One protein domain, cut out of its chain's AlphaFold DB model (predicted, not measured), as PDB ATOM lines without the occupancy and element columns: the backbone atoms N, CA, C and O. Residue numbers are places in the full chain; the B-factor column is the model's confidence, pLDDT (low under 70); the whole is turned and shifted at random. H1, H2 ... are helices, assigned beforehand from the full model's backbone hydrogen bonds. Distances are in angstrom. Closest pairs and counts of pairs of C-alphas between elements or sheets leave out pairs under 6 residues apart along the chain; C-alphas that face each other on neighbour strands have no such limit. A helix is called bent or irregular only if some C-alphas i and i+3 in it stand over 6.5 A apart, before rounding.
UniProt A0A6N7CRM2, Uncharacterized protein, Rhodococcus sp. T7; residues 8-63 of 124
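What this domain is: This is residues 8 to 63 of the 124 residues of an uncharacterized protein of Rhodococcus sp. T7 (UniProt A0A6N7CRM2). A long helix, H4, passes the open end of a small helical hairpin made by the short helices H2 and H3, and residues 57 to 63 stick out beyond it. H1 reaches away from the hairpin on the other side, its later part near the hairpin. The printed part has 56 residues with four named helices, in the order H1, H2, H3, H4, and no named strand; the class is all helix. The whole is compact, with a radius of gyration of the C-alphas of 11.4 A, and its outline is elongated, spanning 38 by 22 by 17 A.

How they stand to each other: H4, residues 45 to 61, only just touches H3, residues 34 to 40, with 3 pairs of C-alphas within 8 A. H4 touches H3 with residues 48 to 52 alone; the closest C-alphas of the two helices, those of Leu 40 and Gln 48, are 5.5 A apart. H4 and H3 run opposite ways at a steep tilt of 57 degrees. H3 is the hub, touching three helices. H2, residues 21 to 28, forms a hairpin with H3, opposite ways at a shallow tilt of 20 degrees; they only just touch, with 3 pairs of C-alphas within 8 A, the closest being Leu 27 and Ile 34 at 6.7 A. H1, residues 8 to 18, touches H3 at a steep tilt of 64 degrees, the closest C-alphas being Leu 16 and Arg 38, 6.4 A apart. The helix packing is mostly crossed, only just: 1 of these 3 touching pairs is at a shallow tilt. Every O i to N i+4 pair is within hydrogen-bond range in H2 and H3, against 5 of 7 in H1 and 11 of 13 in H4.

Where its parts are: H4 is 25.0 A long and ends at C-alpha 61 (271.803, 205.496, 206.720). It is irregular, only just: C-alphas 46 and 49 are 6.7 A apart. H1 begins at C-alpha 8 (242.797, 226.934, 215.338) and is 15.9 A long; H2 measures 10.5 A and H3 9.6 A.

The domain as a whole: The C-alphas of Gly 8 and Thr 63, the two farthest apart, are 38.6 A apart. The printed part has no cut, and its three links are tight. Residues 57 to 63, of which 57 to 61 belong to H4, stand free. Mean pLDDT of the printed part is 77.0, with residues 8 to 9 and 58 to 63 under 70.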
ATOM      1  N   GLY A   8     241.842 227.714 216.133       65.94
ATOM      2  CA  GLY A   8     242.797 226.934 215.338       65.94
ATOM      3  C   GLY A   8     244.052 226.574 216.131       65.94
ATOM      4  O   GLY A   8     244.369 225.393 216.277       65.94
ATOM      5  N   TRP A   9     244.674 227.563 216.783       67.88
ATOM      6  CA  TRP A   9     245.840 227.349 217.645       67.88
ATOM      7  C   TRP A   9     245.555 226.346 218.777       67.88
ATOM      8  O   TRP A   9     246.378 225.477 219.068       67.88
ATOM      9  N   ILE A  10     244.370 226.415 219.396       72.38
ATOM     10  CA  ILE A  10     243.970 225.491 220.472       72.38
ATOM     11  C   ILE A  10     243.785 224.061 219.938       72.38
ATOM     12  O   ILE A  10     244.241 223.111 220.577       72.38
ATOM     13  N   SER A  11     243.140 223.898 218.777       71.69
ATOM     14  CA  SER A  11     242.949 222.591 218.132       71.69
ATOM     15  C   SER A  11     244.289 221.948 217.772       71.69
ATOM     16  O   SER A  11     244.558 220.796 218.116       71.69
ATOM     17  N   GLN A  12     245.188 222.738 217.189       73.69
ATOM     18  CA  GLN A  12     246.522 222.293 216.812       73.69
ATOM     19  C   GLN A  12     247.367 221.907 218.038       73.69
ATOM     20  O   GLN A  12     248.055 220.887 218.029       73.69
ATOM     21  N   ARG A  13     247.278 222.675 219.131       80.75
ATOM     22  CA  ARG A  13     247.959 222.346 220.393       80.75
ATOM     23  C   ARG A  13     247.397 221.073 221.025       80.75
ATOM     24  O   ARG A  13     248.158 220.299 221.597       80.75
ATOM     25  N   ARG A  14     246.089 220.836 220.902       80.56
ATOM     26  CA  ARG A  14     245.443 219.602 221.365       80.56
ATOM     27  C   ARG A  14     245.870 218.388 220.538       80.56
ATOM     28  O   ARG A  14     246.029 217.320 221.115       80.56
ATOM     29  N   ALA A  15     246.110 218.552 219.236       78.38
ATOM     30  CA  ALA A  15     246.626 217.479 218.387       78.38
ATOM     31  C   ALA A  15     248.000 216.984 218.869       78.38
ATOM     32  O   ALA A  15     248.224 215.786 218.943       78.38
ATOM     33  N   LEU A  16     248.884 217.878 219.322       81.56
ATOM     34  CA  LEU A  16     250.183 217.472 219.882       81.56
ATOM     35  C   LEU A  16     250.066 216.600 221.146       81.56
ATOM     36  O   LEU A  16     250.993 215.861 221.459       81.56
ATOM     37  N   LEU A  17     248.934 216.641 221.859       84.56
ATOM     38  CA  LEU A  17     248.671 215.744 222.992       84.56
ATOM     39  C   LEU A  17     248.307 214.317 222.549       84.56
ATOM     40  O   LEU A  17     248.337 213.412 223.374       84.56
ATOM     41  N   GLN A  18     247.969 214.118 221.270       84.06
ATOM     42  CA  GLN A  18     247.691 212.808 220.666       84.06
ATOM     43  C   GLN A  18     248.966 212.090 220.191       84.06
ATOM     44  O   GLN A  18     248.888 210.979 219.672       84.06
ATOM     45  N   LEU A  19     250.140 212.715 220.348       85.25
ATOM     46  CA  LEU A  19     251.422 212.068 220.079       85.25
ATOM     47  C   LEU A  19     251.722 211.000 221.130       85.25
ATOM     48  O   LEU A  19     251.431 211.194 222.313       85.25
ATOM     49  N   THR A  20     252.379 209.916 220.720       86.31
ATOM     50  CA  THR A  20     252.893 208.918 221.666       86.31
ATOM     51  C   THR A  20     253.915 209.531 222.642       86.31
ATOM     52  O   THR A  20     254.601 210.502 222.298       86.31
ATOM     53  N   PRO A  21     254.064 208.984 223.868       85.25
ATOM     54  CA  PRO A  21     254.985 209.528 224.875       85.25
ATOM     55  C   PRO A  21     256.442 209.646 224.401       85.25
ATOM     56  O   PRO A  21     257.158 210.566 224.810       85.25
ATOM     57  N   GLU A  22     256.877 208.754 223.508       83.12
ATOM     58  CA  GLU A  22     258.205 208.803 222.886       83.12
ATOM     59  C   GLU A  22     258.362 210.045 222.000       83.12
ATOM     60  O   GLU A  22     259.327 210.790 222.151       83.12
ATOM     61  N   LEU A  23     257.373 210.340 221.151       85.12
ATOM     62  CA  LEU A  23     257.395 211.509 220.267       85.12
ATOM     63  C   LEU A  23     257.239 212.822 221.027       85.12
ATOM     64  O   LEU A  23     257.871 213.816 220.677       85.12
ATOM     65  N   GLN A  24     256.446 212.833 222.099       85.75
ATOM     66  CA  GLN A  24     256.372 213.985 222.999       85.75
ATOM     67  C   GLN A  24     257.721 214.251 223.679       85.75
ATOM     68  O   GLN A  24     258.093 215.403 223.901       85.75
ATOM     69  N   THR A  25     258.469 213.200 224.013       84.25
ATOM     70  CA  THR A  25     259.810 213.324 224.597       84.25
ATOM     71  C   THR A  25     260.820 213.793 223.556       84.25
ATOM     72  O   THR A  25     261.520 214.764 223.812       84.25
ATOM     73  N   ALA A  26     260.808 213.224 222.349       81.00
ATOM     74  CA  ALA A  26     261.637 213.686 221.236       81.00
ATOM     75  C   ALA A  26     261.361 215.153 220.860       81.00
ATOM     76  O   ALA A  26     262.286 215.908 220.570       81.00
ATOM     77  N   LEU A  27     260.098 215.588 220.917       83.75
ATOM     78  CA  LEU A  27     259.710 216.984 220.703       83.75
ATOM     79  C   LEU A  27     260.257 217.899 221.807       83.75
ATOM     80  O   LEU A  27     260.745 218.986 221.510       83.75
ATOM     81  N   ARG A  28     260.207 217.465 223.075       80.19
ATOM     82  CA  ARG A  28     260.777 218.215 224.211       80.19
ATOM     83  C   ARG A  28     262.303 218.289 224.162       80.19
ATOM     84  O   ARG A  28     262.855 219.317 224.538       80.19
ATOM     85  N   ASN A  29     262.960 217.238 223.679       78.75
ATOM     86  CA  ASN A  29     264.413 217.175 223.517       78.75
ATOM     87  C   ASN A  29     264.918 217.962 222.294       78.75
ATOM     88  O   ASN A  29     266.123 218.106 222.119       78.75
ATOM     89  N   GLY A  30     264.021 218.444 221.425       78.31
ATOM     90  CA  GLY A  30     264.385 219.105 220.168       78.31
ATOM     91  C   GLY A  30     264.814 218.148 219.047       78.31
ATOM     92  O   GLY A  30     265.209 218.600 217.977       78.31
ATOM     93  N   GLU A  31     264.704 216.833 219.254       79.44
ATOM     94  CA  GLU A  31     265.000 215.800 218.250       79.44
ATOM     95  C   GLU A  31     263.899 215.694 217.181       79.44
ATOM     96  O   GLU A  31     264.152 215.296 216.042       79.44
ATOM     97  N   LEU A  32     262.662 216.056 217.540       80.25
ATOM     98  CA  LEU A  32     261.515 216.079 216.639       80.25
ATOM     99  C   LEU A  32     261.078 217.522 216.375       80.25
ATOM    100  O   LEU A  32     260.624 218.226 217.275       80.25
ATOM    101  N   ALA A  33     261.155 217.951 215.115       78.94
ATOM    102  CA  ALA A  33     260.668 219.264 214.711       78.94
ATOM    103  C   ALA A  33     259.143 219.361 214.884       78.94
ATOM    104  O   ALA A  33     258.399 218.462 214.487       78.94
ATOM    105  N   ILE A  34     258.651 220.492 215.397       76.31
ATOM    106  CA  ILE A  34     257.220 220.681 215.686       76.31
ATOM    107  C   ILE A  34     256.326 220.596 214.439       76.31
ATOM    108  O   ILE A  34     255.162 220.210 214.535       76.31
ATOM    109  N   ARG A  35     256.859 220.924 213.251       77.56
ATOM    110  CA  ARG A  35     256.157 220.742 211.967       77.56
ATOM    111  C   ARG A  35     255.908 219.258 211.683       77.56
ATOM    112  O   ARG A  35     254.780 218.874 211.398       77.56
ATOM    113  N   THR A  36     256.931 218.424 211.854       79.12
ATOM    114  CA  THR A  36     256.833 216.965 211.718       79.12
ATOM    115  C   THR A  36     255.943 216.369 212.807       79.12
ATOM    116  O   THR A  36     255.080 215.554 212.508       79.12
ATOM    117  N   ALA A  37     256.067 216.842 214.050       83.12
ATOM    118  CA  ALA A  37     255.211 216.424 215.160       83.12
ATOM    119  C   ALA A  37     253.720 216.695 214.885       83.12
ATOM    120  O   ALA A  37     252.875 215.859 215.189       83.12
ATOM    121  N   ARG A  38     253.390 217.837 214.262       80.38
ATOM    122  CA  ARG A  38     252.015 218.151 213.840       80.38
ATOM    123  C   ARG A  38     251.496 217.185 212.775       80.38
ATOM    124  O   ARG A  38     250.345 216.779 212.871       80.38
ATOM    125  N   SER A  39     252.331 216.809 211.808       79.31
ATOM    126  CA  SER A  39     251.965 215.816 210.791       79.31
ATOM    127  C   SER A  39     251.757 214.431 211.407       79.31
ATOM    128  O   SER A  39     250.768 213.777 211.104       79.31
ATOM    129  N   LEU A  40     252.644 214.004 212.313       81.69
ATOM    130  CA  LEU A  40     252.542 212.716 213.011       81.69
ATOM    131  C   LEU A  40     251.303 212.649 213.912       81.69
ATOM    132  O   LEU A  40     250.653 211.616 213.988       81.69
ATOM    133  N   ALA A  41     250.912 213.762 214.534       82.69
ATOM    134  CA  ALA A  41     249.712 213.842 215.364       82.69
ATOM    135  C   ALA A  41     248.387 213.625 214.601       82.69
ATOM    136  O   ALA A  41     247.352 213.437 215.238       82.69
ATOM    137  N   GLN A  42     248.391 213.687 213.263       79.88
ATOM    138  CA  GLN A  42     247.216 213.397 212.430       79.88
ATOM    139  C   GLN A  42     247.071 211.905 212.091       79.88
ATOM    140  O   GLN A  42     246.017 211.495 211.610       79.88
ATOM    141  N   VAL A  43     248.111 211.107 212.341       77.25
ATOM    142  CA  VAL A  43     248.185 209.676 212.016       77.25
ATOM    143  C   VAL A  43     247.844 208.854 213.269       77.25
ATOM    144  O   VAL A  43     248.163 209.302 214.381       77.25
ATOM    145  N   PRO A  44     247.199 207.675 213.152       79.12
ATOM    146  CA  PRO A  44     246.901 206.829 214.305       79.12
ATOM    147  C   PRO A  44     248.151 206.520 215.146       79.12
ATOM    148  O   PRO A  44     249.218 206.292 214.572       79.12
ATOM    149  N   PRO A  45     248.049 206.470 216.491       74.94
ATOM    150  CA  PRO A  45     249.199 206.320 217.394       74.94
ATOM    151  C   PRO A  45     250.141 205.157 217.062       74.94
ATOM    152  O   PRO A  45     251.346 205.259 217.282       74.94
ATOM    153  N   GLN A  46     249.591 204.066 216.524       75.75
ATOM    154  CA  GLN A  46     250.319 202.865 216.122       75.75
ATOM    155  C   GLN A  46     251.330 203.150 215.000       75.75
ATOM    156  O   GLN A  46     252.439 202.631 215.034       75.75
ATOM    157  N   GLU A  47     250.980 204.025 214.057       80.25
ATOM    158  CA  GLU A  47     251.797 204.349 212.882       80.25
ATOM    159  C   GLU A  47     252.798 205.484 213.158       80.25
ATOM    160  O   GLU A  47     253.812 205.611 212.474       80.25
ATOM    161  N   GLN A  48     252.564 206.307 214.188       82.88
ATOM    162  CA  GLN A  48     253.398 207.485 214.463       82.88
ATOM    163  C   GLN A  48     254.853 207.122 214.793       82.88
ATOM    164  O   GLN A  48     255.787 207.791 214.345       82.88
ATOM    165  N   VAL A  49     255.049 206.070 215.596       80.12
ATOM    166  CA  VAL A  49     256.383 205.621 216.026       80.12
ATOM    167  C   VAL A  49     257.138 204.990 214.858       80.12
ATOM    168  O   VAL A  49     258.336 205.214 214.717       80.12
ATOM    169  N   GLU A  50     256.448 204.244 213.997       80.69
ATOM    170  CA  GLU A  50     257.034 203.607 212.815       80.69
ATOM    171  C   GLU A  50     257.429 204.637 211.748       80.69
ATOM    172  O   GLU A  50     258.551 204.599 211.234       80.69
ATOM    173  N   ALA A  51     256.563 205.622 211.494       80.00
ATOM    174  CA  ALA A  51     256.858 206.740 210.604       80.00
ATOM    175  C   ALA A  51     258.066 207.552 211.103       80.00
ATOM    176  O   ALA A  51     258.955 207.899 210.324       80.00
ATOM    177  N   TRP A  52     258.150 207.808 212.413       81.44
ATOM    178  CA  TRP A  52     259.287 208.520 212.997       81.44
ATOM    179  C   TRP A  52     260.582 207.700 212.995       81.44
ATOM    180  O   TRP A  52     261.646 208.245 212.699       81.44
ATOM    181  N   LYS A  53     260.515 206.393 213.278       80.50
ATOM    182  CA  LYS A  53     261.673 205.492 213.188       80.50
ATOM    183  C   LYS A  53     262.209 205.420 211.761       80.50
ATOM    184  O   LYS A  53     263.405 205.606 211.576       80.50
ATOM    185  N   SER A  54     261.331 205.278 210.768       79.31
ATOM    186  CA  SER A  54     261.695 205.293 209.345       79.31
ATOM    187  C   SER A  54     262.364 206.611 208.923       79.31
ATOM    188  O   SER A  54     263.356 206.613 208.196       79.31
ATOM    189  N   GLU A  55     261.860 207.751 209.410       76.12
ATOM    190  CA  GLU A  55     262.456 209.075 209.167       76.12
ATOM    191  C   GLU A  55     263.870 209.188 209.766       76.12
ATOM    192  O   GLU A  55     264.776 209.754 209.147       76.12
ATOM    193  N   ARG A  56     264.077 208.631 210.967       77.25
ATOM    194  CA  ARG A  56     265.388 208.590 211.627       77.25
ATOM    195  C   ARG A  56     266.351 207.640 210.931       77.25
ATOM    196  O   ARG A  56     267.509 208.001 210.749       77.25
ATOM    197  N   GLU A  57     265.893 206.465 210.526       72.56
ATOM    198  CA  GLU A  57     266.725 205.465 209.861       72.56
ATOM    199  C   GLU A  57     267.222 205.961 208.498       72.56
ATOM    200  O   GLU A  57     268.413 205.848 208.222       72.56
ATOM    201  N   ARG A  58     266.382 206.659 207.715       68.12
ATOM    202  CA  ARG A  58     266.844 207.361 206.501       68.12
ATOM    203  C   ARG A  58     267.933 208.396 206.786       68.12
ATOM    204  O   ARG A  58     268.880 208.514 206.015       68.12
ATOM    205  N   LYS A  59     267.807 209.158 207.877       63.88
ATOM    206  CA  LYS A  59     268.822 210.152 208.267       63.88
ATOM    207  C   LYS A  59     270.129 209.512 208.733       63.88
ATOM    208  O   LYS A  59     271.184 210.068 208.456       63.88
ATOM    209  N   HIS A  60     270.060 208.370 209.415       57.84
ATOM    210  CA  HIS A  60     271.235 207.646 209.903       57.84
ATOM    211  C   HIS A  60     271.931 206.819 208.804       57.84
ATOM    212  O   HIS A  60     273.154 206.756 208.801       57.84
ATOM    213  N   GLN A  61     271.203 206.238 207.843       53.25
ATOM    214  CA  GLN A  61     271.803 205.496 206.720       53.25
ATOM    215  C   GLN A  61     272.422 206.409 205.647       53.25
ATOM    216  O   GLN A  61     273.326 205.992 204.931       53.25
ATOM    217  N   GLY A  62     271.998 207.673 205.557       47.91
ATOM    218  CA  GLY A  62     272.535 208.641 204.594       47.91
ATOM    219  C   GLY A  62     273.927 209.205 204.918       47.91
ATOM    220  O   GLY A  62     274.335 210.158 204.262       47.91
ATOM    221  N   THR A  63     274.637 208.690 205.933       48.16
ATOM    222  CA  THR A  63     275.941 209.245 206.366       48.16
ATOM    223  C   THR A  63     277.160 208.354 206.073       48.16
ATOM    224  O   THR A  63     278.268 208.774 206.386       48.16
TER     225      THR A  63